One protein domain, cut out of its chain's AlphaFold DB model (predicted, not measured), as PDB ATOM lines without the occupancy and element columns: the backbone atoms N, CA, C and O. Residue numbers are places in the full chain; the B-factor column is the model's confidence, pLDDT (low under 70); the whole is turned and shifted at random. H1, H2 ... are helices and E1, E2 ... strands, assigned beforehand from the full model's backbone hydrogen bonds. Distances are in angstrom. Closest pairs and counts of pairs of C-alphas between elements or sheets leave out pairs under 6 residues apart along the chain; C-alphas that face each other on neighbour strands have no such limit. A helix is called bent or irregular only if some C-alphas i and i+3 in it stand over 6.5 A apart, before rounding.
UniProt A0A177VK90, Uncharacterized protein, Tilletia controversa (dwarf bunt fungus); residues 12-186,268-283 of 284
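This is residues 12 to 186 and 268 to 283 of the 284 residues of an uncharacterized protein of Tilletia controversa (dwarf bunt fungus) (UniProt A0A177VK90). Look for a sheet of seven parallel strands curled like part of a barrel, with helices H2, H3, H4, H6 and H8 in an arc along its outside and no named helix in its hollow. H1 sits out past E1 and E7 at one end of the long axis, H7 at the other end beyond the ends of E5 and E6, and residues 268 to 274 run along the hollow side. You will find 191 printed residues with eight named helices and seven named strands, in the order H1 E1 E2 H2 E3 H3 H4 H5 E4 H6 E5 H7 H8 E6 E7; the sheet runs E6, E5, E4, E3, E2, E1, E7, and the class is mixed, helices and strands. The whole is compact, with a radius of gyration of the C-alphas of 17.9 A and spans of 57 by 38 by 29 A.

Start at H1, residues 12 to 21, which is not on the sheet and touches no helix. E1, residues 27 to 30, is parallel to E2, residues 44 to 49, with N 45 and O 28 3.1 A apart. H2, residues 51 to 62, only grazes the sheet with its residues 51 to 60. E3, residues 69 to 73, is parallel to E2, with N 49 and O 71 at 2.7 A. Next come H3, residues 78 to 81, H4, residues 86 to 89, and H5, residues 91 to 96, which are not on the sheet. H2 touches H4, the closest C-alphas being those of Glu 58 and Trp 86, 4.9 A; H4 and H5 only just touch, with 3 pairs of C-alphas within 8 A, and only at the corner by their link, closest at Leu 87 and Ala 94, 5.0 A. E4, residues 99 to 105, is parallel to E3, with N 72 and O 101 at 2.8 A. H6, residues 109 to 120, only grazes the sheet and touches H3, closest at C-alphas 81 and 119, 5.6 A. E5, residues 130 to 136, is parallel to E4, with N 102 and O 132 at 2.8 A. H7, residues 146 to 152, touches no helix. H8, residues 157 to 166, is only just not on the sheet, with 4 pairs of C-alphas within 10 A; residues 113 to 117 of H6 touch it at a shallow tilt of 27 degrees, the same way, closest at C-alphas 117 and 166, 5.5 A. E6, residues 175 to 180, is an edge strand parallel to E5, with N 177 and O 131 at 2.8 A. The other edge strand is E7, residues 280 to 282, parallel to E1, with N 281 and O 27 at 3.1 A. Strand-helix-strand units, two parallel neighbour strands joined through helices, are E2, H2, E3; E3, H3 H4 H5, E4; E4, H6, E5; and E5, H7 H8, E6; the first, third and fourth have right-handed crossovers. Each O i to N i+4 pair is within hydrogen-bond range in H5 and H8; the counts are 5 of 6 in H1, 6 of 8 in H2, 3 of 8 in H6 and 1 of 3 in H7, with O i to N i+3 counts of 4 of 9 in H6 and 3 of 4 in H7, while H3 and H4 are too short for an i+4 pair.

Find C-alpha 12 at (164.671, 142.163, 166.072), where H1 begins; it runs 14.3 A to C-alpha 21. H2 is 18.5 A long and irregular, with C-alphas 52 and 55 7.7 A apart; H6 is 15.0 A long and irregular, with C-alphas 114 and 117 7.1 A apart. From C-alpha 130 at (141.584, 159.210, 171.167), E5 runs 20.4 A; E4 is 19.7 A, E6 16.8 A and H8 14.3 A long. E7 ends at C-alpha 282, (161.342, 154.209, 170.274).

The two C-alphas farthest apart are those of Arg 21 and Glu 152, 56.8 A. Look after residue 186 for the cut: residues 187 to 267 are not printed, and C-alphas 186 and 268 are 18.3 A apart. Of the links printed whole, E1 to E2 is long, with 13 residues. The mean pLDDT of the printed part is 78.5; 58 residues are under 70, among them 23 to 42, 137 to 153 and 275 to 283.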
ATOM      1  N   ILE A  12     165.505 142.499 164.915       63.31
ATOM      2  CA  ILE A  12     164.671 142.163 166.072       63.31
ATOM      3  C   ILE A  12     165.477 141.514 167.204       63.31
ATOM      4  O   ILE A  12     165.275 141.880 168.356       63.31
ATOM      5  N   ASP A  13     166.464 140.666 166.897       65.88
ATOM      6  CA  ASP A  13     167.331 140.042 167.909       65.88
ATOM      7  C   ASP A  13     168.154 141.088 168.672       65.88
ATOM      8  O   ASP A  13     168.340 140.993 169.886       65.88
ATOM      9  N   LEU A  14     168.641 142.114 167.966       69.38
ATOM     10  CA  LEU A  14     169.381 143.221 168.577       69.38
ATOM     11  C   LEU A  14     168.479 144.078 169.475       69.38
ATOM     12  O   LEU A  14     168.899 144.462 170.568       69.38
ATOM     13  N   ARG A  15     167.237 144.336 169.046       67.06
ATOM     14  CA  ARG A  15     166.228 145.078 169.824       67.06
ATOM     15  C   ARG A  15     165.827 144.319 171.084       67.06
ATOM     16  O   ARG A  15     165.810 144.902 172.163       67.06
ATOM     17  N   THR A  16     165.604 143.015 170.956       67.81
ATOM     18  CA  THR A  16     165.340 142.090 172.062       67.81
ATOM     19  C   THR A  16     166.469 142.113 173.092       67.81
ATOM     20  O   THR A  16     166.230 142.379 174.269       67.81
ATOM     21  N   LYS A  17     167.725 141.946 172.652       72.38
ATOM     22  CA  LYS A  17     168.903 142.009 173.535       72.38
ATOM     23  C   LYS A  17     169.100 143.382 174.180       72.38
ATOM     24  O   LYS A  17     169.715 143.483 175.239       72.38
ATOM     25  N   PHE A  18     168.657 144.459 173.534       74.06
ATOM     26  CA  PHE A  18     168.686 145.790 174.131       74.06
ATOM     27  C   PHE A  18     167.626 145.919 175.228       74.06
ATOM     28  O   PHE A  18     167.982 146.230 176.358       74.06
ATOM     29  N   ALA A  19     166.361 145.604 174.939       70.12
ATOM     30  CA  ALA A  19     165.273 145.692 175.915       70.12
ATOM     31  C   ALA A  19     165.557 144.859 177.180       70.12
ATOM     32  O   ALA A  19     165.418 145.364 178.290       70.12
ATOM     33  N   GLN A  20     166.076 143.637 177.019       73.19
ATOM     34  CA  GLN A  20     166.465 142.771 178.140       73.19
ATOM     35  C   GLN A  20     167.567 143.370 179.030       73.19
ATOM     36  O   GLN A  20     167.574 143.146 180.236       73.19
ATOM     37  N   ARG A  21     168.501 144.144 178.457       75.56
ATOM     38  CA  ARG A  21     169.573 144.816 179.214       75.56
ATOM     39  C   ARG A  21     169.116 146.103 179.900       75.56
ATOM     40  O   ARG A  21     169.861 146.640 180.716       75.56
ATOM     41  N   HIS A  22     167.923 146.596 179.573       71.38
ATOM     42  CA  HIS A  22     167.409 147.872 180.056       71.38
ATOM     43  C   HIS A  22     165.999 147.734 180.668       71.38
ATOM     44  O   HIS A  22     165.060 148.372 180.186       71.38
ATOM     45  N   PRO A  23     165.829 146.947 181.753       69.19
ATOM     46  CA  PRO A  23     164.524 146.716 182.389       69.19
ATOM     47  C   PRO A  23     163.882 147.988 182.977       69.19
ATOM     48  O   PRO A  23     162.690 148.007 183.261       69.19
ATOM     49  N   GLN A  24     164.651 149.068 183.144       64.62
ATOM     50  CA  GLN A  24     164.160 150.385 183.556       64.62
ATOM     51  C   GLN A  24     163.315 151.102 182.491       64.62
ATOM     52  O   GLN A  24     162.688 152.116 182.803       64.62
ATOM     53  N   LEU A  25     163.329 150.634 181.237       65.31
ATOM     54  CA  LEU A  25     162.489 151.184 180.177       65.31
ATOM     55  C   LEU A  25     161.035 150.857 180.485       65.31
ATOM     56  O   LEU A  25     160.608 149.708 180.408       65.31
ATOM     57  N   LYS A  26     160.271 151.885 180.848       61.12
ATOM     58  CA  LYS A  26     158.893 151.688 181.293       61.12
ATOM     59  C   LYS A  26     157.945 151.523 180.106       61.12
ATOM     60  O   LYS A  26     157.008 150.740 180.194       61.12
ATOM     61  N   GLY A  27     158.215 152.195 178.986       63.09
ATOM     62  CA  GLY A  27     157.415 152.099 177.764       63.09
ATOM     63  C   GLY A  27     158.251 151.733 176.544       63.09
ATOM     64  O   GLY A  27     159.333 152.285 176.325       63.09
ATOM     65  N   LEU A  28     157.721 150.829 175.723       65.25
ATOM     66  CA  LEU A  28     158.292 150.460 174.431       65.25
ATOM     67  C   LEU A  28     157.290 150.753 173.314       65.25
ATOM     68  O   LEU A  28     156.102 150.431 173.414       65.25
ATOM     69  N   HIS A  29     157.796 151.387 172.257       69.69
ATOM     70  CA  HIS A  29     157.063 151.675 171.030       69.69
ATOM     71  C   HIS A  29     157.684 150.880 169.883       69.69
ATOM     72  O   HIS A  29     158.795 151.198 169.444       69.69
ATOM     73  N   THR A  30     156.975 149.872 169.376       64.31
ATOM     74  CA  THR A  30     157.432 149.078 168.229       64.31
ATOM     75  C   THR A  30     156.699 149.508 166.954       64.31
ATOM     76  O   THR A  30     155.512 149.215 166.821       64.31
ATOM     77  N   PRO A  31     157.387 150.115 165.970       51.84
ATOM     78  CA  PRO A  31     156.837 150.343 164.631       51.84
ATOM     79  C   PRO A  31     156.847 149.067 163.764       51.84
ATOM     80  O   PRO A  31     156.615 149.119 162.558       51.84
ATOM     81  N   ALA A  32     157.199 147.911 164.337       50.16
ATOM     82  CA  ALA A  32     157.459 146.708 163.568       50.16
ATOM     83  C   ALA A  32     156.156 146.098 163.032       50.16
ATOM     84  O   ALA A  32     155.376 145.515 163.777       50.16
ATOM     85  N   LYS A  33     155.983 146.147 161.707       52.47
ATOM     86  CA  LYS A  33     155.118 145.214 160.977       52.47
ATOM     87  C   LYS A  33     155.709 143.810 161.117       52.47
ATOM     88  O   LYS A  33     156.588 143.438 160.343       52.47
ATOM     89  N   GLY A  34     155.281 143.042 162.113       53.38
ATOM     90  CA  GLY A  34     155.764 141.673 162.281       53.38
ATOM     91  C   GLY A  34     155.607 141.110 163.685       53.38
ATOM     92  O   GLY A  34     155.035 141.735 164.573       53.38
ATOM     93  N   ASP A  35     156.121 139.897 163.848       57.19
ATOM     94  CA  ASP A  35     156.110 139.154 165.102       57.19
ATOM     95  C   ASP A  35     156.899 139.873 166.200       57.19
ATOM     96  O   ASP A  35     158.069 140.190 166.006       57.19
ATOM     97  N   PHE A  36     156.282 140.073 167.369       63.84
ATOM     98  CA  PHE A  36     156.976 140.486 168.588       63.84
ATOM     99  C   PHE A  36     157.010 139.316 169.590       63.84
ATOM    100  O   PHE A  36     155.986 138.658 169.791       63.84
ATOM    101  N   PRO A  37     158.172 139.001 170.192       63.00
ATOM    102  CA  PRO A  37     158.257 138.040 171.284       63.00
ATOM    103  C   PRO A  37     157.637 138.633 172.555       63.00
ATOM    104  O   PRO A  37     158.158 139.590 173.127       63.00
ATOM    105  N   VAL A  38     156.505 138.063 172.963       62.19
ATOM    106  CA  VAL A  38     155.671 138.481 174.102       62.19
ATOM    107  C   VAL A  38     156.506 138.570 175.394       62.19
ATOM    108  O   VAL A  38     156.549 139.632 176.017       62.19
ATOM    109  N   ASP A  39     157.311 137.537 175.668       61.09
ATOM    110  CA  ASP A  39     158.202 137.406 176.837       61.09
ATOM    111  C   ASP A  39     159.267 138.510 176.966       61.09
ATOM    112  O   ASP A  39     159.841 138.734 178.032       61.09
ATOM    113  N   VAL A  40     159.589 139.191 175.865       59.84
ATOM    114  CA  VAL A  40     160.690 140.164 175.793       59.84
ATOM    115  C   VAL A  40     160.198 141.591 176.015       59.84
ATOM    116  O   VAL A  40     160.976 142.461 176.412       59.84
ATOM    117  N   PHE A  41     158.910 141.850 175.773       67.69
ATOM    118  CA  PHE A  41     158.352 143.198 175.743       67.69
ATOM    119  C   PHE A  41     157.186 143.397 176.736       67.69
ATOM    120  O   PHE A  41     156.134 143.908 176.347       67.69
ATOM    121  N   PRO A  42     157.346 143.101 178.044       65.12
ATOM    122  CA  PRO A  42     156.282 143.328 179.034       65.12
ATOM    123  C   PRO A  42     155.898 144.819 179.156       65.12
ATOM    124  O   PRO A  42     154.753 145.167 179.451       65.12
ATOM    125  N   ALA A  43     156.838 145.715 178.838       71.62
ATOM    126  CA  ALA A  43     156.674 147.168 178.791       71.62
ATOM    127  C   ALA A  43     156.094 147.705 177.460       71.62
ATOM    128  O   ALA A  43     156.071 148.919 177.242       71.62
ATOM    129  N   LEU A  44     155.650 146.839 176.539       76.88
ATOM    130  CA  LEU A  44     155.028 147.276 175.287       76.88
ATOM    131  C   LEU A  44     153.747 148.072 175.572       76.88
ATOM    132  O   LEU A  44     152.875 147.649 176.332       76.88
ATOM    133  N   ARG A  45     153.650 149.261 174.975       81.00
ATOM    134  CA  ARG A  45     152.495 150.160 175.143       81.00
ATOM    135  C   ARG A  45     151.887 150.593 173.824       81.00
ATOM    136  O   ARG A  45     150.675 150.772 173.753       81.00
ATOM    137  N   VAL A  46     152.718 150.705 172.791       79.31
ATOM    138  CA  VAL A  46     152.277 151.052 171.443       79.31
ATOM    139  C   VAL A  46     152.655 149.949 170.481       79.31
ATOM    140  O   VAL A  46     153.834 149.601 170.371       79.31
ATOM    141  N   LEU A  47     151.656 149.441 169.770       79.06
ATOM    142  CA  LEU A  47     151.827 148.396 168.776       79.06
ATOM    143  C   LEU A  47     151.125 148.780 167.474       79.06
ATOM    144  O   LEU A  47     149.936 149.092 167.481       79.06
ATOM    145  N   ASN A  48     151.854 148.665 166.364       76.44
ATOM    146  CA  ASN A  48     151.271 148.603 165.027       76.44
ATOM    147  C   ASN A  48     150.938 147.138 164.698       76.44
ATOM    148  O   ASN A  48     151.809 146.328 164.373       76.44
ATOM    149  N   ALA A  49     149.673 146.780 164.878       70.56
ATOM    150  CA  ALA A  49     149.136 145.448 164.709       70.56
ATOM    151  C   ALA A  49     148.691 145.180 163.262       70.56
ATOM    152  O   ALA A  49     148.086 146.008 162.583       70.56
ATOM    153  N   THR A  50     148.925 143.948 162.811       68.00
ATOM    154  CA  THR A  50     148.354 143.408 161.569       68.00
ATOM    155  C   THR A  50     147.491 142.191 161.889       68.00
ATOM    156  O   THR A  50     147.619 141.602 162.964       68.00
ATOM    157  N   SER A  51     146.661 141.764 160.935       63.94
ATOM    158  CA  SER A  51     145.834 140.542 161.004       63.94
ATOM    159  C   SER A  51     146.492 139.324 161.619       63.94
ATOM    160  O   SER A  51     145.875 138.584 162.383       63.94
ATOM    161  N   ARG A  52     147.768 139.130 161.305       68.38
ATOM    162  CA  ARG A  52     148.543 137.955 161.695       68.38
ATOM    163  C   ARG A  52     148.862 137.913 163.191       68.38
ATOM    164  O   ARG A  52     149.309 136.882 163.676       68.38
ATOM    165  N   LEU A  53     148.612 139.001 163.923       73.44
ATOM    166  CA  LEU A  53     148.955 139.136 165.336       73.44
ATOM    167  C   LEU A  53     147.775 138.901 166.292       73.44
ATOM    168  O   LEU A  53     147.983 139.006 167.497       73.44
ATOM    169  N   LYS A  54     146.568 138.544 165.816       74.25
ATOM    170  CA  LYS A  54     145.378 138.350 166.682       74.25
ATOM    171  C   LYS A  54     145.653 137.411 167.866       74.25
ATOM    172  O   LYS A  54     145.409 137.787 169.006       74.25
ATOM    173  N   ASN A  55     146.233 136.238 167.605       78.00
ATOM    174  CA  ASN A  55     146.530 135.255 168.656       78.00
ATOM    175  C   ASN A  55     147.627 135.743 169.618       78.00
ATOM    176  O   ASN A  55     147.581 135.452 170.808       78.00
ATOM    177  N   LYS A  56     148.593 136.527 169.122       79.19
ATOM    178  CA  LYS A  56     149.686 137.078 169.942       79.19
ATOM    179  C   LYS A  56     149.237 138.229 170.829       79.19
ATOM    180  O   LYS A  56     149.732 138.363 171.938       79.19
ATOM    181  N   LEU A  57     148.293 139.040 170.356       82.19
ATOM    182  CA  LEU A  57     147.641 140.077 171.155       82.19
ATOM    183  C   LEU A  57     146.880 139.475 172.330       82.19
ATOM    184  O   LEU A  57     146.975 139.968 173.449       82.19
ATOM    185  N   GLU A  58     146.158 138.388 172.069       84.56
ATOM    186  CA  GLU A  58     145.450 137.654 173.108       84.56
ATOM    187  C   GLU A  58     146.410 137.044 174.125       84.56
ATOM    188  O   GLU A  58     146.243 137.277 175.317       84.56
ATOM    189  N   GLN A  59     147.457 136.353 173.665       84.56
ATOM    190  CA  GLN A  59     148.489 135.823 174.554       84.56
ATOM    191  C   GLN A  59     149.154 136.933 175.386       84.56
ATOM    192  O   GLN A  59     149.244 136.811 176.603       84.56
ATOM    193  N   TYR A  60     149.538 138.051 174.762       84.31
ATOM    194  CA  TYR A  60     150.123 139.196 175.466       84.31
ATOM    195  C   TYR A  60     149.189 139.747 176.547       84.31
ATOM    196  O   TYR A  60     149.636 140.055 177.647       84.31
ATOM    197  N   ALA A  61     147.888 139.849 176.268       87.12
ATOM    198  CA  ALA A  61     146.911 140.302 177.252       87.12
ATOM    199  C   ALA A  61     146.738 139.313 178.418       87.12
ATOM    200  O   ALA A  61     146.686 139.752 179.574       87.12
ATOM    201  N   LEU A  62     146.696 138.007 178.117       86.75
ATOM    202  CA  LEU A  62     146.611 136.920 179.101       86.75
ATOM    203  C   LEU A  62     147.837 136.883 180.024       86.75
ATOM    204  O   LEU A  62     147.696 136.635 181.219       86.75
ATOM    205  N   GLU A  63     149.019 137.212 179.505       86.44
ATOM    206  CA  GLU A  63     150.266 137.332 180.275       86.44
ATOM    207  C   GLU A  63     150.379 138.654 181.063       86.44
ATOM    208  O   GLU A  63     151.412 138.956 181.661       86.44
ATOM    209  N   GLY A  64     149.315 139.464 181.104       85.06
ATOM    210  CA  GLY A  64     149.283 140.711 181.871       85.06
ATOM    211  C   GLY A  64     149.733 141.948 181.092       85.06
ATOM    212  O   GLY A  64     149.804 143.037 181.659       85.06
ATOM    213  N   GLY A  65     149.985 141.821 179.791       83.94
ATOM    214  CA  GLY A  65     150.281 142.931 178.895       83.94
ATOM    215  C   GLY A  65     149.148 143.959 178.827       83.94
ATOM    216  O   GLY A  65     147.961 143.624 178.887       83.94
ATOM    217  N   ARG A  66     149.507 145.243 178.731       86.38
ATOM    218  CA  ARG A  66     148.567 146.378 178.780       86.38
ATOM    219  C   ARG A  66     148.929 147.400 177.708       86.38
ATOM    220  O   ARG A  66     149.623 148.372 177.986       86.38
ATOM    221  N   LEU A  67     148.498 147.146 176.473       87.94
ATOM    222  CA  LEU A  67     148.643 148.115 175.385       87.94
ATOM    223  C   LEU A  67     147.741 149.318 175.655       87.94
ATOM    224  O   LEU A  67     146.585 149.151 176.027       87.94
ATOM    225  N   SER A  68     148.275 150.513 175.443       89.44
ATOM    226  CA  SER A  68     147.531 151.767 175.556       89.44
ATOM    227  C   SER A  68     147.216 152.370 174.194       89.44
ATOM    228  O   SER A  68     146.179 153.009 174.034       89.44
ATOM    229  N   HIS A  69     148.063 152.116 173.195       88.19
ATOM    230  CA  HIS A  69     147.836 152.509 171.813       88.19
ATOM    231  C   HIS A  69     147.974 151.301 170.887       88.19
ATOM    232  O   HIS A  69     149.024 150.659 170.818       88.19
ATOM    233  N   VAL A  70     146.904 151.020 170.152       87.25
ATOM    234  CA  VAL A  70     146.910 150.042 169.067       87.25
ATOM    235  C   VAL A  70     146.642 150.772 167.761       87.25
ATOM    236  O   VAL A  70     145.559 151.319 167.565       87.25
ATOM    237  N   GLU A  71     147.631 150.763 166.877       84.88
ATOM    238  CA  GLU A  71     147.436 151.085 165.468       84.88
ATOM    239  C   GLU A  71     147.168 149.771 164.744       84.88
ATOM    240  O   GLU A  71     147.919 148.817 164.917       84.88
ATOM    241  N   ALA A  72     146.106 149.673 163.959       78.50
ATOM    242  CA  ALA A  72     145.786 148.450 163.254       78.50
ATOM    243  C   ALA A  72     145.207 148.706 161.869       78.50
ATOM    244  O   ALA A  72     144.225 149.425 161.697       78.50
ATOM    245  N   ALA A  73     145.769 148.019 160.879       66.00
ATOM    246  CA  ALA A  73     145.156 147.879 159.566       66.00
ATOM    247  C   ALA A  73     144.560 146.476 159.442       66.00
ATOM    248  O   ALA A  73     145.243 145.516 159.803       66.00
ATOM    249  N   TYR A  74     143.320 146.389 158.935       59.84
ATOM    250  CA  TYR A  74     142.638 145.192 158.408       59.84
ATOM    251  C   TYR A  74     143.159 143.845 158.964       59.84
ATOM    252  O   TYR A  74     144.225 143.375 158.540       59.84
ATOM    253  N   PRO A  75     142.444 143.197 159.911       52.09
ATOM    254  CA  PRO A  75     141.043 142.805 159.800       52.09
ATOM    255  C   PRO A  75     140.361 142.810 161.185       52.09
ATOM    256  O   PRO A  75     139.749 141.816 161.580       52.09
ATOM    257  N   PHE A  76     140.572 143.845 162.001       70.75
ATOM    258  CA  PHE A  76     139.777 143.959 163.222       70.75
ATOM    259  C   PHE A  76     138.366 144.313 162.795       70.75
ATOM    260  O   PHE A  76     138.061 145.489 162.609       70.75
ATOM    261  N   ASP A  77     137.547 143.286 162.590       78.56
ATOM    262  CA  ASP A  77     136.126 143.478 162.393       78.56
ATOM    263  C   ASP A  77     135.603 144.266 163.595       78.56
ATOM    264  O   ASP A  77     135.779 143.883 164.759       78.56
ATOM    265  N   LEU A  78     135.045 145.437 163.299       86.25
ATOM    266  CA  LEU A  78     134.564 146.346 164.319       86.25
ATOM    267  C   LEU A  78     133.386 145.733 165.081       86.25
ATOM    268  O   LEU A  78     133.235 145.986 166.277       86.25
ATOM    269  N   GLN A  79     132.605 144.878 164.415       84.81
ATOM    270  CA  GLN A  79     131.518 144.112 165.016       84.81
ATOM    271  C   GLN A  79     132.025 143.139 166.091       84.81
ATOM    272  O   GLN A  79     131.369 142.927 167.115       84.81
ATOM    273  N   ASP A  80     133.214 142.578 165.880       85.94
ATOM    274  CA  ASP A  80     133.826 141.597 166.771       85.94
ATOM    275  C   ASP A  80     134.557 142.231 167.955       85.94
ATOM    276  O   ASP A  80     134.856 141.546 168.938       85.94
ATOM    277  N   LEU A  81     134.853 143.535 167.900       87.19
ATOM    278  CA  LEU A  81     135.717 144.182 168.884       87.19
ATOM    279  C   LEU A  81     135.173 144.025 170.311       87.19
ATOM    280  O   LEU A  81     135.910 143.599 171.199       87.19
ATOM    281  N   SER A  82     133.883 144.290 170.518       86.75
ATOM    282  CA  SER A  82     133.237 144.203 171.833       86.75
ATOM    283  C   SER A  82     132.686 142.817 172.174       86.75
ATOM    284  O   SER A  82     132.222 142.611 173.292       86.75
ATOM    285  N   THR A  83     132.706 141.862 171.240       86.81
ATOM    286  CA  THR A  83     132.042 140.557 171.403       86.81
ATOM    287  C   THR A  83     133.038 139.401 171.426       86.81
ATOM    288  O   THR A  83     133.077 138.640 172.391       86.81
ATOM    289  N   SER A  84     133.905 139.293 170.420       85.94
ATOM    290  CA  SER A  84     134.741 138.114 170.167       85.94
ATOM    291  C   SER A  84     136.240 138.433 170.025       85.94
ATOM    292  O   SER A  84     137.041 137.562 169.657       85.94
ATOM    293  N   SER A  85     136.664 139.656 170.343       87.69
ATOM    294  CA  SER A  85     138.074 140.050 170.318       87.69
ATOM    295  C   SER A  85     138.827 139.699 171.608       87.69
ATOM    296  O   SER A  85     138.263 139.284 172.619       87.69
ATOM    297  N   TRP A  86     140.145 139.891 171.583       87.06
ATOM    298  CA  TRP A  86     140.987 139.739 172.769       87.06
ATOM    299  C   TRP A  86     140.668 140.786 173.849       87.06
ATOM    300  O   TRP A  86     140.880 140.515 175.028       87.06
ATOM    301  N   LEU A  87     140.131 141.951 173.465       90.00
ATOM    302  CA  LEU A  87     139.720 143.007 174.391       90.00
ATOM    303  C   LEU A  87     138.441 142.622 175.142       90.00
ATOM    304  O   LEU A  87     138.371 142.836 176.349       90.00
ATOM    305  N   SER A  88     137.459 142.000 174.474       90.25
ATOM    306  CA  SER A  88     136.228 141.540 175.145       90.25
ATOM    307  C   SER A  88     136.497 140.409 176.138       90.25
ATOM    308  O   SER A  88     135.842 140.331 177.174       90.25
ATOM    309  N   ARG A  89     137.506 139.570 175.868       90.19
ATOM    310  CA  ARG A  89     137.943 138.498 176.777       90.19
ATOM    311  C   ARG A  89     138.854 138.964 177.916       90.19
ATOM    312  O   ARG A  89     138.992 138.241 178.896       90.19
ATOM    313  N   ASN A  90     139.453 140.154 177.818       91.44
ATOM    314  CA  ASN A  90     140.410 140.672 178.802       91.44
ATOM    315  C   ASN A  90     140.050 142.111 179.231       91.44
ATOM    316  O   ASN A  90     140.619 143.071 178.704       91.44
ATOM    317  N   PRO A  91     139.163 142.294 180.230       92.81
ATOM    318  CA  PRO A  91     138.691 143.617 180.649       92.81
ATOM    319  C   PRO A  91     139.801 144.580 181.078       92.81
ATOM    320  O   PRO A  91     139.708 145.780 180.842       92.81
ATOM    321  N   ASP A  92     140.877 144.086 181.692       91.94
ATOM    322  CA  ASP A  92     141.999 144.944 182.083       91.94
ATOM    323  C   ASP A  92     142.823 145.425 180.888       91.94
ATOM    324  O   ASP A  92     143.369 146.528 180.924       91.94
ATOM    325  N   ALA A  93     142.887 144.637 179.815       91.00
ATOM    326  CA  ALA A  93     143.462 145.098 178.565       91.00
ATOM    327  C   ALA A  93     142.570 146.158 177.909       91.00
ATOM    328  O   ALA A  93     143.077 147.197 177.504       91.00
ATOM    329  N   ALA A  94     141.249 145.950 177.889       93.31
ATOM    330  CA  ALA A  94     140.282 146.942 177.418       93.31
ATOM    331  C   ALA A  94     140.370 148.268 178.194       93.31
ATOM    332  O   ALA A  94     140.396 149.340 177.592       93.31
ATOM    333  N   LYS A  95     140.525 148.208 179.523       94.88
ATOM    334  CA  LYS A  95     140.778 149.387 180.365       94.88
ATOM    335  C   LYS A  95     142.105 150.078 180.050       94.88
ATOM    336  O   LYS A  95     142.204 151.281 180.262       94.88
ATOM    337  N   ALA A  96     143.132 149.359 179.604       92.88
ATOM    338  CA  ALA A  96     144.429 149.965 179.304       92.88
ATOM    339  C   ALA A  96     144.418 150.798 178.016       92.88
ATOM    340  O   ALA A  96     145.216 151.727 177.902       92.88
ATOM    341  N   ILE A  97     143.512 150.498 177.079       93.56
ATOM    342  CA  ILE A  97     143.401 151.199 175.801       93.56
ATOM    343  C   ILE A  97     142.976 152.652 176.026       93.56
ATOM    344  O   ILE A  97     141.870 152.940 176.485       93.56
ATOM    345  N   THR A  98     143.850 153.572 175.627       94.62
ATOM    346  CA  THR A  98     143.583 155.013 175.581       94.62
ATOM    347  C   THR A  98     143.527 155.545 174.150       94.62
ATOM    348  O   THR A  98     142.954 156.614 173.929       94.62
ATOM    349  N   CYS A  99     144.061 154.791 173.180       92.88
ATOM    350  CA  CYS A  99     144.090 155.147 171.766       92.88
ATOM    351  C   CYS A  99     143.886 153.948 170.837       92.88
ATOM    352  O   CYS A  99     144.577 152.932 170.956       92.88
ATOM    353  N   LEU A 100     142.997 154.113 169.859       92.56
ATOM    354  CA  LEU A 100     142.829 153.193 168.735       92.56
ATOM    355  C   LEU A 100     143.000 153.959 167.423       92.56
ATOM    356  O   LEU A 100     142.268 154.916 167.185       92.56
ATOM    357  N   ASP A 101     143.937 153.528 166.579       89.44
ATOM    358  CA  ASP A 101     144.103 154.015 165.205       89.44
ATOM    359  C   ASP A 101     143.785 152.878 164.236       89.44
ATOM    360  O   ASP A 101     144.576 151.956 164.058       89.44
ATOM    361  N   LEU A 102     142.573 152.887 163.685       88.62
ATOM    362  CA  LEU A 102     142.010 151.778 162.925       88.62
ATOM    363  C   LEU A 102     141.862 152.157 161.455       88.62
ATOM    364  O   LEU A 102     141.209 153.144 161.119       88.62
ATOM    365  N   PHE A 103     142.419 151.331 160.570       85.25
ATOM    366  CA  PHE A 103     142.310 151.505 159.126       85.25
ATOM    367  C   PHE A 103     141.555 150.352 158.457       85.25
ATOM    368  O   PHE A 103     142.029 149.210 158.416       85.25
ATOM    369  N   TYR A 104     140.408 150.693 157.875       84.06
ATOM    370  CA  TYR A 104     139.491 149.798 157.183       84.06
ATOM    371  C   TYR A 104     139.638 149.943 155.669       84.06
ATOM    372  O   TYR A 104     139.408 151.003 155.084       84.06
ATOM    373  N   VAL A 105     140.071 148.866 155.019       74.25
ATOM    374  CA  VAL A 105     140.166 148.806 153.560       74.25
ATOM    375  C   VAL A 105     138.895 148.146 153.057       74.25
ATOM    376  O   VAL A 105     138.596 147.047 153.506       74.25
ATOM    377  N   TYR A 106     138.223 148.779 152.095       73.62
ATOM    378  CA  TYR A 106     136.996 148.302 151.444       73.62
ATOM    379  C   TYR A 106     135.687 148.557 152.197       73.62
ATOM    380  O   TYR A 106     134.632 148.195 151.681       73.62
ATOM    381  N   ASP A 107     135.739 149.228 153.344       79.00
ATOM    382  CA  ASP A 107     134.547 149.611 154.096       79.00
ATOM    383  C   ASP A 107     134.217 151.089 153.896       79.00
ATOM    384  O   ASP A 107     135.098 151.960 153.855       79.00
ATOM    385  N   ARG A 108     132.920 151.383 153.816       80.44
ATOM    386  CA  ARG A 108     132.410 152.756 153.867       80.44
ATOM    387  C   ARG A 108     132.119 153.148 155.306       80.44
ATOM    388  O   ARG A 108     131.739 152.325 156.132       80.44
ATOM    389  N   LEU A 109     132.211 154.441 155.605       85.12
ATOM    390  CA  LEU A 109     131.900 154.948 156.942       85.12
ATOM    391  C   LEU A 109     130.490 154.541 157.411       85.12
ATOM    392  O   LEU A 109     130.319 154.183 158.569       85.12
ATOM    393  N   ASP A 110     129.500 154.529 156.515       86.19
ATOM    394  CA  ASP A 110     128.130 154.110 156.841       86.19
ATOM    395  C   ASP A 110     127.986 152.609 157.140       86.19
ATOM    396  O   ASP A 110     127.027 152.222 157.802       86.19
ATOM    397  N   GLU A 111     128.934 151.778 156.703       87.25
ATOM    398  CA  GLU A 111     128.994 150.346 157.030       87.25
ATOM    399  C   GLU A 111     129.639 150.128 158.408       87.25
ATOM    400  O   GLU A 111     129.226 149.245 159.152       87.25
ATOM    401  N   LEU A 112     130.593 150.982 158.796       89.25
ATOM    402  CA  LEU A 112     131.276 150.904 160.092       89.25
ATOM    403  C   LEU A 112     130.441 151.490 161.243       89.25
ATOM    404  O   LEU A 112     130.427 150.960 162.355       89.25
ATOM    405  N   ARG A 113     129.744 152.600 160.983       91.50
ATOM    406  CA  ARG A 113     129.003 153.390 161.981       91.50
ATOM    407  C   ARG A 113     128.027 152.598 162.860       91.50
ATOM    408  O   ARG A 113     128.028 152.855 164.065       91.50
ATOM    409  N   PRO A 114     127.238 151.637 162.340       92.62
ATOM    410  CA  PRO A 114     126.346 150.822 163.165       92.62
ATOM    411  C   PRO A 114     127.039 150.122 164.345       92.62
ATOM    412  O   PRO A 114     126.388 149.824 165.342       92.62
ATOM    413  N   HIS A 115     128.355 149.901 164.267       92.94
ATOM    414  CA  HIS A 115     129.141 149.224 165.298       92.94
ATOM    415  C   HIS A 115     129.850 150.181 166.270       92.94
ATOM    416  O   HIS A 115     130.388 149.731 167.279       92.94
ATOM    417  N   PHE A 116     129.851 151.496 166.017       94.75
ATOM    418  CA  PHE A 116     130.609 152.466 166.824       94.75
ATOM    419  C   PHE A 116     130.156 152.474 168.284       94.75
ATOM    420  O   PHE A 116     130.987 152.489 169.191       94.75
ATOM    421  N   HIS A 117     128.842 152.406 168.508       93.50
ATOM    422  CA  HIS A 117     128.284 152.414 169.852       93.50
ATOM    423  C   HIS A 117     128.780 151.230 170.691       93.50
ATOM    424  O   HIS A 117     129.203 151.435 171.825       93.50
ATOM    425  N   SER A 118     128.746 150.008 170.150       92.94
ATOM    426  CA  SER A 118     129.175 148.805 170.870       92.94
ATOM    427  C   SER A 118     130.696 148.709 170.984       92.94
ATOM    428  O   SER A 118     131.206 148.337 172.037       92.94
ATOM    429  N   ALA A 119     131.421 149.073 169.925       93.94
ATOM    430  CA  ALA A 119     132.871 148.927 169.859       93.94
ATOM    431  C   ALA A 119     133.640 149.971 170.680       93.94
ATOM    432  O   ALA A 119     134.767 149.703 171.092       93.94
ATOM    433  N   PHE A 120     133.055 151.150 170.920       96.19
ATOM    434  CA  PHE A 120     133.754 152.279 171.544       96.19
ATOM    435  C   PHE A 120     133.065 152.843 172.789       96.19
ATOM    436  O   PHE A 120     133.503 153.873 173.305       96.19
ATOM    437  N   SER A 121     132.004 152.208 173.298       95.94
ATOM    438  CA  SER A 121     131.368 152.658 174.543       95.94
ATOM    439  C   SER A 121     132.359 152.656 175.705       95.94
ATOM    440  O   SER A 121     133.243 151.806 175.786       95.94
ATOM    441  N   SER A 122     132.173 153.559 176.666       96.56
ATOM    442  CA  SER A 122     132.961 153.534 177.904       96.56
ATOM    443  C   SER A 122     132.634 152.354 178.820       96.56
ATOM    444  O   SER A 122     133.400 152.090 179.739       96.56
ATOM    445  N   ASP A 123     131.546 151.627 178.568       95.50
ATOM    446  CA  ASP A 123     131.271 150.372 179.273       95.50
ATOM    447  C   ASP A 123     132.252 149.274 178.829       95.50
ATOM    448  O   ASP A 123     132.625 148.414 179.624       95.50
ATOM    449  N   PHE A 124     132.715 149.336 177.576       95.69
ATOM    450  CA  PHE A 124     133.692 148.407 177.018       95.69
ATOM    451  C   PHE A 124     135.130 148.958 177.060       95.69
ATOM    452  O   PHE A 124     136.032 148.293 177.565       95.69
ATOM    453  N   LEU A 125     135.348 150.188 176.586       96.62
ATOM    454  CA  LEU A 125     136.635 150.890 176.554       96.62
ATOM    455  C   LEU A 125     136.588 152.154 177.436       96.62
ATOM    456  O   LEU A 125     136.507 153.278 176.929       96.62
ATOM    457  N   PRO A 126     136.645 152.014 178.772       96.69
ATOM    458  CA  PRO A 126     136.396 153.123 179.695       96.69
ATOM    459  C   PRO A 126     137.401 154.272 179.589       96.69
ATOM    460  O   PRO A 126     137.048 155.409 179.896       96.69
ATOM    461  N   ASN A 127     138.625 154.005 179.129       96.50
ATOM    462  CA  ASN A 127     139.704 154.995 179.061       96.50
ATOM    463  C   ASN A 127     140.028 155.462 177.631       96.50
ATOM    464  O   ASN A 127     140.967 156.244 177.448       96.50
ATOM    465  N   LEU A 128     139.245 155.040 176.625       97.19
ATOM    466  CA  LEU A 128     139.447 155.454 175.236       97.19
ATOM    467  C   LEU A 128     139.315 156.974 175.122       97.19
ATOM    468  O   LEU A 128     138.232 157.538 175.266       97.19
ATOM    469  N   THR A 129     140.446 157.625 174.869       96.81
ATOM    470  CA  THR A 129     140.582 159.082 174.856       96.81
ATOM    471  C   THR A 129     140.719 159.621 173.437       96.81
ATOM    472  O   THR A 129     140.278 160.736 173.146       96.81
ATOM    473  N   GLU A 130     141.306 158.831 172.545       95.88
ATOM    474  CA  GLU A 130     141.584 159.210 171.167       95.88
ATOM    475  C   GLU A 130     141.230 158.062 170.223       95.88
ATOM    476  O   GLU A 130     141.617 156.915 170.442       95.88
ATOM    477  N   LEU A 131     140.457 158.373 169.186       95.44
ATOM    478  CA  LEU A 131     140.030 157.414 168.178       95.44
ATOM    479  C   LEU A 131     140.377 157.965 166.799       95.44
ATOM    480  O   LEU A 131     139.908 159.042 166.428       95.44
ATOM    481  N   ALA A 132     141.151 157.212 166.032       92.25
ATOM    482  CA  ALA A 132     141.337 157.432 164.612       92.25
ATOM    483  C   ALA A 132     140.648 156.319 163.821       92.25
ATOM    484  O   ALA A 132     140.875 155.136 164.061       92.25
ATOM    485  N   VAL A 133     139.775 156.709 162.891       91.06
ATOM    486  CA  VAL A 133     139.125 155.796 161.948       91.06
ATOM    487  C   VAL A 133     139.439 156.259 160.540       91.06
ATOM    488  O   VAL A 133     139.002 157.320 160.080       91.06
ATOM    489  N   GLY A 134     140.214 155.437 159.855       87.31
ATOM    490  CA  GLY A 134     140.501 155.581 158.451       87.31
ATOM    491  C   GLY A 134     139.736 154.576 157.610       87.31
ATOM    492  O   GLY A 134     139.635 153.413 157.986       87.31
ATOM    493  N   TYR A 135     139.227 155.009 156.460       84.25
ATOM    494  CA  TYR A 135     138.477 154.133 155.560       84.25
ATOM    495  C   TYR A 135     138.798 154.381 154.078       84.25
ATOM    496  O   TYR A 135     139.310 155.440 153.687       84.25
ATOM    497  N   LYS A 136     138.531 153.376 153.242       78.94
ATOM    498  CA  LYS A 136     138.662 153.442 151.781       78.94
ATOM    499  C   LYS A 136     137.505 152.695 151.127       78.94
ATOM    500  O   LYS A 136     137.390 151.488 151.320       78.94
ATOM    501  N   ASP A 137     136.735 153.406 150.308       68.12
ATOM    502  CA  ASP A 137     135.619 152.835 149.561       68.12
ATOM    503  C   ASP A 137     136.119 151.814 148.519       68.12
ATOM    504  O   ASP A 137     137.124 152.025 147.831       68.12
ATOM    505  N   LYS A 138     135.437 150.670 148.441       66.06
ATOM    506  CA  LYS A 138     135.733 149.573 147.508       66.06
ATOM    507  C   LYS A 138     135.259 149.864 146.088       66.06
ATOM    508  O   LYS A 138     135.884 149.394 145.139       66.06
ATOM    509  N   ASP A 139     134.199 150.657 145.947       58.09
ATOM    510  CA  ASP A 139     133.523 150.882 144.667       58.09
ATOM    511  C   ASP A 139     134.233 151.950 143.819       58.09
ATOM    512  O   ASP A 139     133.929 152.156 142.642       58.09
ATOM    513  N   ILE A 140     135.245 152.609 144.385       55.97
ATOM    514  CA  ILE A 140     136.001 153.679 143.738       55.97
ATOM    515  C   ILE A 140     137.336 153.104 143.244       55.97
ATOM    516  O   ILE A 140     138.450 153.483 143.617       55.97
ATOM    517  N   ALA A 141     137.215 152.137 142.336       47.44
ATOM    518  CA  ALA A 141     138.320 151.702 141.500       47.44
ATOM    519  C   ALA A 141     138.688 152.832 140.521       47.44
ATOM    520  O   ALA A 141     137.914 153.207 139.644       47.44
ATOM    521  N   VAL A 142     139.882 153.396 140.716       49.50
ATOM    522  CA  VAL A 142     140.778 153.944 139.684       49.50
ATOM    523  C   VAL A 142     140.062 154.606 138.491       49.50
ATOM    524  O   VAL A 142     139.944 154.016 137.422       49.50
ATOM    525  N   SER A 143     139.655 155.876 138.610       47.78
ATOM    526  CA  SER A 143     139.612 156.726 137.410       47.78
ATOM    527  C   SER A 143     140.491 157.957 137.557       47.78
ATOM    528  O   SER A 143     140.647 158.536 138.633       47.78
ATOM    529  N   SER A 144     141.093 158.317 136.431       46.09
ATOM    530  CA  SER A 144     142.213 159.233 136.226       46.09
ATOM    531  C   SER A 144     141.936 160.712 136.529       46.09
ATOM    532  O   SER A 144     142.733 161.567 136.162       46.09
ATOM    533  N   SER A 145     140.859 161.052 137.243       57.66
ATOM    534  CA  SER A 145     140.625 162.421 137.729       57.66
ATOM    535  C   SER A 145     140.181 162.458 139.192       57.66
ATOM    536  O   SER A 145     139.187 163.080 139.556       57.66
ATOM    537  N   TYR A 146     140.962 161.808 140.058       57.69
ATOM    538  CA  TYR A 146     140.796 161.850 141.517       57.69
ATOM    539  C   TYR A 146     140.552 163.277 142.047       57.69
ATOM    540  O   TYR A 146     139.652 163.489 142.849       57.69
ATOM    541  N   VAL A 147     141.269 164.278 141.520       58.00
ATOM    542  CA  VAL A 147     141.123 165.687 141.929       58.00
ATOM    543  C   VAL A 147     139.751 166.273 141.575       58.00
ATOM    544  O   VAL A 147     139.189 167.009 142.378       58.00
ATOM    545  N   LYS A 148     139.183 165.936 140.408       59.25
ATOM    546  CA  LYS A 148     137.903 166.500 139.949       59.25
ATOM    547  C   LYS A 148     136.739 166.038 140.834       59.25
ATOM    548  O   LYS A 148     135.920 166.856 141.239       59.25
ATOM    549  N   ARG A 149     136.733 164.760 141.235       60.84
ATOM    550  CA  ARG A 149     135.670 164.196 142.086       60.84
ATOM    551  C   ARG A 149     135.618 164.788 143.495       60.84
ATOM    552  O   ARG A 149     134.528 164.907 144.046       60.84
ATOM    553  N   LEU A 150     136.763 165.188 144.061       59.44
ATOM    554  CA  LEU A 150     136.833 165.783 145.406       59.44
ATOM    555  C   LEU A 150     136.053 167.096 145.513       59.44
ATOM    556  O   LEU A 150     135.525 167.414 146.573       59.44
ATOM    557  N   PHE A 151     135.986 167.860 144.422       59.78
ATOM    558  CA  PHE A 151     135.213 169.101 144.374       59.78
ATOM    559  C   PHE A 151     133.736 168.862 144.040       59.78
ATOM    560  O   PHE A 151     132.899 169.698 144.368       59.78
ATOM    561  N   GLU A 152     133.407 167.726 143.421       61.91
ATOM    562  CA  GLU A 152     132.034 167.362 143.054       61.91
ATOM    563  C   GLU A 152     131.259 166.735 144.229       61.91
ATOM    564  O   GLU A 152     130.043 166.896 144.307       61.91
ATOM    565  N   HIS A 153     131.947 166.081 145.176       67.31
ATOM    566  CA  HIS A 153     131.324 165.362 146.298       67.31
ATOM    567  C   HIS A 153     131.981 165.725 147.647       67.31
ATOM    568  O   HIS A 153     132.704 164.911 148.225       67.31
ATOM    569  N   PRO A 154     131.776 166.953 148.166       71.50
ATOM    570  CA  PRO A 154     132.337 167.363 149.452       71.50
ATOM    571  C   PRO A 154     131.790 166.516 150.606       71.50
ATOM    572  O   PRO A 154     130.644 166.057 150.570       71.50
ATOM    573  N   GLN A 155     132.581 166.373 151.672       78.25
ATOM    574  CA  GLN A 155     132.149 165.616 152.845       78.25
ATOM    575  C   GLN A 155     130.932 166.285 153.499       78.25
ATOM    576  O   GLN A 155     130.900 167.497 153.737       78.25
ATOM    577  N   SER A 156     129.924 165.472 153.805       85.31
ATOM    578  CA  SER A 156     128.681 165.908 154.429       85.31
ATOM    579  C   SER A 156     128.867 166.131 155.929       85.31
ATOM    580  O   SER A 156     129.218 165.222 156.684       85.31
ATOM    581  N   GLU A 157     128.553 167.344 156.385       90.50
ATOM    582  CA  GLU A 157     128.466 167.670 157.812       90.50
ATOM    583  C   GLU A 157     127.421 166.806 158.540       90.50
ATOM    584  O   GLU A 157     127.574 166.519 159.725       90.50
ATOM    585  N   ARG A 158     126.373 166.342 157.841       89.75
ATOM    586  CA  ARG A 158     125.351 165.478 158.449       89.75
ATOM    587  C   ARG A 158     125.919 164.116 158.823       89.75
ATOM    588  O   ARG A 158     125.536 163.577 159.854       89.75
ATOM    589  N   ASP A 159     126.837 163.580 158.026       88.31
ATOM    590  CA  ASP A 159     127.448 162.283 158.323       88.31
ATOM    591  C   ASP A 159     128.430 162.403 159.485       88.31
ATOM    592  O   ASP A 159     128.420 161.559 160.377       88.31
ATOM    593  N   LEU A 160     129.170 163.515 159.568       92.75
ATOM    594  CA  LEU A 160     129.962 163.831 160.758       92.75
ATOM    595  C   LEU A 160     129.079 163.938 162.014       92.75
ATOM    596  O   LEU A 160     129.411 163.358 163.045       92.75
ATOM    597  N   ALA A 161     127.944 164.640 161.933       94.38
ATOM    598  CA  ALA A 161     127.014 164.754 163.057       94.38
ATOM    599  C   ALA A 161     126.489 163.384 163.512       94.38
ATOM    600  O   ALA A 161     126.368 163.137 164.710       94.38
ATOM    601  N   ARG A 162     126.201 162.487 162.564       93.44
ATOM    602  CA  ARG A 162     125.768 161.123 162.869       93.44
ATOM    603  C   ARG A 162     126.877 160.297 163.526       93.44
ATOM    604  O   ARG A 162     126.613 159.684 164.549       93.44
ATOM    605  N   VAL A 163     128.112 160.355 163.021       95.00
ATOM    606  CA  VAL A 163     129.273 159.703 163.662       95.00
ATOM    607  C   VAL A 163     129.432 160.146 165.115       95.00
ATOM    608  O   VAL A 163     129.612 159.317 166.001       95.00
ATOM    609  N   LEU A 164     129.360 161.452 165.372       96.38
ATOM    610  CA  LEU A 164     129.513 161.992 166.723       96.38
ATOM    611  C   LEU A 164     128.397 161.520 167.664       96.38
ATOM    612  O   LEU A 164     128.667 161.247 168.831       96.38
ATOM    613  N   VAL A 165     127.172 161.381 167.147       94.94
ATOM    614  CA  VAL A 165     126.043 160.785 167.874       94.94
ATOM    615  C   VAL A 165     126.297 159.310 168.186       94.94
ATOM    616  O   VAL A 165     126.093 158.895 169.327       94.94
ATOM    617  N   ASP A 166     126.765 158.540 167.204       95.38
ATOM    618  CA  ASP A 166     127.052 157.108 167.350       95.38
ATOM    619  C   ASP A 166     128.173 156.860 168.392       95.38
ATOM    620  O   ASP A 166     128.247 155.790 168.996       95.38
ATOM    621  N   LEU A 167     128.997 157.880 168.673       97.00
ATOM    622  CA  LEU A 167     130.075 157.875 169.668       97.00
ATOM    623  C   LEU A 167     129.691 158.474 171.036       97.00
ATOM    624  O   LEU A 167     130.541 158.537 171.923       97.00
ATOM    625  N   CYS A 168     128.446 158.903 171.270       96.19
ATOM    626  CA  CYS A 168     128.059 159.532 172.544       96.19
ATOM    627  C   CYS A 168     128.247 158.627 173.779       96.19
ATOM    628  O   CYS A 168     128.408 159.141 174.887       96.19
ATOM    629  N   SER A 169     128.263 157.299 173.610       95.88
ATOM    630  CA  SER A 169     128.555 156.342 174.689       95.88
ATOM    631  C   SER A 169     130.037 156.288 175.081       95.88
ATOM    632  O   SER A 169     130.361 155.774 176.154       95.88
ATOM    633  N   ALA A 170     130.938 156.831 174.257       97.19
ATOM    634  CA  ALA A 170     132.368 156.939 174.520       97.19
ATOM    635  C   ALA A 170     132.651 158.173 175.398       97.19
ATOM    636  O   ALA A 170     133.142 159.207 174.948       97.19
ATOM    637  N   LYS A 171     132.296 158.092 176.682       96.75
ATOM    638  CA  LYS A 171     132.313 159.215 177.635       96.75
ATOM    639  C   LYS A 171     133.697 159.840 177.818       96.75
ATOM    640  O   LYS A 171     133.785 161.053 178.019       96.75
ATOM    641  N   SER A 172     134.752 159.038 177.708       96.94
ATOM    642  CA  SER A 172     136.153 159.474 177.824       96.94
ATOM    643  C   SER A 172     136.753 159.983 176.512       96.94
ATOM    644  O   SER A 172     137.856 160.529 176.525       96.94
ATOM    645  N   LEU A 173     136.037 159.865 175.385       97.94
ATOM    646  CA  LEU A 173     136.557 160.244 174.075       97.94
ATOM    647  C   LEU A 173     136.702 161.767 173.971       97.94
ATOM    648  O   LEU A 173     135.722 162.514 174.017       97.94
ATOM    649  N   ARG A 174     137.946 162.221 173.798       97.31
ATOM    650  CA  ARG A 174     138.322 163.634 173.660       97.31
ATOM    651  C   ARG A 174     138.653 163.996 172.219       97.31
ATOM    652  O   ARG A 174     138.414 165.133 171.816       97.31
ATOM    653  N   VAL A 175     139.185 163.056 171.440       96.19
ATOM    654  CA  VAL A 175     139.657 163.333 170.080       96.19
ATOM    655  C   VAL A 175     139.137 162.304 169.091       96.19
ATOM    656  O   VAL A 175     139.276 161.103 169.311       96.19
ATOM    657  N   LEU A 176     138.579 162.791 167.983       96.62
ATOM    658  CA  LEU A 176     138.233 161.979 166.822       96.62
ATOM    659  C   LEU A 176     139.068 162.411 165.615       96.62
ATOM    660  O   LEU A 176     139.026 163.570 165.192       96.62
ATOM    661  N   HIS A 177     139.766 161.458 165.017       93.44
ATOM    662  CA  HIS A 177     140.402 161.603 163.720       93.44
ATOM    663  C   HIS A 177     139.627 160.788 162.706       93.44
ATOM    664  O   HIS A 177     139.496 159.575 162.839       93.44
ATOM    665  N   LEU A 178     139.145 161.451 161.666       91.19
ATOM    666  CA  LEU A 178     138.639 160.756 160.499       91.19
ATOM    667  C   LEU A 178     139.576 161.012 159.333       91.19
ATOM    668  O   LEU A 178     140.069 162.127 159.119       91.19
ATOM    669  N   HIS A 179     139.814 159.967 158.559       86.12
ATOM    670  CA  HIS A 179     140.477 160.119 157.285       86.12
ATOM    671  C   HIS A 179     139.901 159.155 156.263       86.12
ATOM    672  O   HIS A 179     139.613 158.001 156.546       86.12
ATOM    673  N   SER A 180     139.767 159.631 155.037       79.31
ATOM    674  CA  SER A 180     139.412 158.784 153.911       79.31
ATOM    675  C   SER A 180     140.498 158.892 152.862       79.31
ATOM    676  O   SER A 180     141.087 159.959 152.659       79.31
ATOM    677  N   SER A 181     140.764 157.793 152.158       70.69
ATOM    678  CA  SER A 181     141.625 157.865 150.977       70.69
ATOM    679  C   SER A 181     141.048 158.755 149.873       70.69
ATOM    680  O   SER A 181     141.786 159.136 148.976       70.69
ATOM    681  N   GLU A 182     139.773 159.130 149.979       72.94
ATOM    682  CA  GLU A 182     139.016 160.011 149.083       72.94
ATOM    683  C   GLU A 182     138.437 161.218 149.827       72.94
ATOM    684  O   GLU A 182     137.509 161.864 149.352       72.94
ATOM    685  N   ALA A 183     138.967 161.521 151.015       75.38
ATOM    686  CA  ALA A 183     138.510 162.645 151.813       75.38
ATOM    687  C   ALA A 183     138.500 163.933 150.983       75.38
ATOM    688  O   ALA A 183     139.551 164.403 150.551       75.38
ATOM    689  N   ALA A 184     137.320 164.518 150.803       81.75
ATOM    690  CA  ALA A 184     137.148 165.870 150.298       81.75
ATOM    691  C   ALA A 184     137.020 166.847 151.477       81.75
ATOM    692  O   ALA A 184     136.533 166.462 152.545       81.75
ATOM    693  N   PRO A 185     137.429 168.119 151.336       83.38
ATOM    694  CA  PRO A 185     137.106 169.128 152.334       83.38
ATOM    695  C   PRO A 185     135.594 169.207 152.573       83.38
ATOM    696  O   PRO A 185     134.787 168.977 151.668       83.38
ATOM    697  N   PHE A 186     135.207 169.583 153.789       85.00
ATOM    698  CA  PHE A 186     133.834 170.000 154.043       85.00
ATOM    699  C   PHE A 186     133.511 171.233 153.194       85.00
ATOM    700  O   PHE A 186     134.362 172.102 152.994       85.00
ATOM    701  N   ARG A 268     148.209 161.692 162.830       65.19
ATOM    702  CA  ARG A 268     146.956 161.034 163.216       65.19
ATOM    703  C   ARG A 268     146.654 160.985 164.710       65.19
ATOM    704  O   ARG A 268     145.511 160.720 165.024       65.19
ATOM    705  N   ILE A 269     147.615 161.254 165.597       77.50
ATOM    706  CA  ILE A 269     147.417 161.158 167.056       77.50
ATOM    707  C   ILE A 269     147.920 162.451 167.724       77.50
ATOM    708  O   ILE A 269     148.994 162.966 167.391       77.50
ATOM    709  N   LEU A 270     147.123 163.031 168.622       78.56
ATOM    710  CA  LEU A 270     147.399 164.266 169.362       78.56
ATOM    711  C   LEU A 270     148.000 164.002 170.740       78.56
ATOM    712  O   LEU A 270     148.874 164.762 171.169       78.56
ATOM    713  N   TYR A 271     147.523 162.981 171.449       78.69
ATOM    714  CA  TYR A 271     147.951 162.706 172.813       78.69
ATOM    715  C   TYR A 271     149.083 161.685 172.884       78.69
ATOM    716  O   TYR A 271     149.291 160.848 172.009       78.69
ATOM    717  N   ASP A 272     149.872 161.800 173.951       76.00
ATOM    718  CA  ASP A 272     150.883 160.807 174.262       76.00
ATOM    719  C   ASP A 272     150.258 159.691 175.091       76.00
ATOM    720  O   ASP A 272     149.941 159.880 176.263       76.00
ATOM    721  N   HIS A 273     150.098 158.531 174.466       77.31
ATOM    722  CA  HIS A 273     149.488 157.352 175.077       77.31
ATOM    723  C   HIS A 273     150.517 156.405 175.678       77.31
ATOM    724  O   HIS A 273     150.193 155.275 176.005       77.31
ATOM    725  N   THR A 274     151.760 156.844 175.867       71.00
ATOM    726  CA  THR A 274     152.808 156.037 176.507       71.00
ATOM    727  C   THR A 274     153.002 156.263 178.017       71.00
ATOM    728  O   THR A 274     154.041 155.825 178.510       71.00
ATOM    729  N   PRO A 275     152.098 156.922 178.784       54.97
ATOM    730  CA  PRO A 275     152.488 157.590 180.015       54.97
ATOM    731  C   PRO A 275     152.908 156.582 181.083       54.97
ATOM    732  O   PRO A 275     152.092 155.927 181.729       54.97
ATOM    733  N   LEU A 276     154.213 156.501 181.284       52.03
ATOM    734  CA  LEU A 276     154.829 155.997 182.491       52.03
ATOM    735  C   LEU A 276     155.814 157.067 182.940       52.03
ATOM    736  O   LEU A 276     156.503 157.659 182.110       52.03
ATOM    737  N   ASP A 277     155.895 157.302 184.246       46.97
ATOM    738  CA  ASP A 277     156.935 158.145 184.830       46.97
ATOM    739  C   ASP A 277     158.301 157.471 184.621       46.97
ATOM    740  O   ASP A 277     158.755 156.698 185.466       46.97
ATOM    741  N   GLY A 278     158.942 157.665 183.467       48.44
ATOM    742  CA  GLY A 278     160.224 157.043 183.133       48.44
ATOM    743  C   GLY A 278     160.582 157.095 181.643       48.44
ATOM    744  O   GLY A 278     159.783 157.538 180.821       48.44
ATOM    745  N   PRO A 279     161.799 156.657 181.273       48.66
ATOM    746  CA  PRO A 279     162.272 156.707 179.892       48.66
ATOM    747  C   PRO A 279     161.489 155.739 178.986       48.66
ATOM    748  O   PRO A 279     161.316 154.562 179.317       48.66
ATOM    749  N   VAL A 280     161.049 156.242 177.827       55.66
ATOM    750  CA  VAL A 280     160.387 155.483 176.749       55.66
ATOM    751  C   VAL A 280     161.369 155.315 175.593       55.66
ATOM    752  O   VAL A 280     161.977 156.288 175.150       55.66
ATOM    753  N   MET A 281     161.515 154.092 175.079       59.31
ATOM    754  CA  MET A 281     162.360 153.824 173.914       59.31
ATOM    755  C   MET A 281     161.508 153.654 172.655       59.31
ATOM    756  O   MET A 281     160.609 152.810 172.590       59.31
ATOM    757  N   HIS A 282     161.838 154.430 171.626       59.50
ATOM    758  CA  HIS A 282     161.342 154.209 170.274       59.50
ATOM    759  C   HIS A 282     162.231 153.182 169.569       59.50
ATOM    760  O   HIS A 282     163.428 153.398 169.406       59.50
ATOM    761  N   LEU A 283     161.644 152.061 169.152       52.59
ATOM    762  CA  LEU A 283     162.343 151.001 168.426       52.59
ATOM    763  C   LEU A 283     162.246 151.237 166.907       52.59
ATOM    764  O   LEU A 283     161.752 150.371 166.185       52.59
TER     765      LEU A 283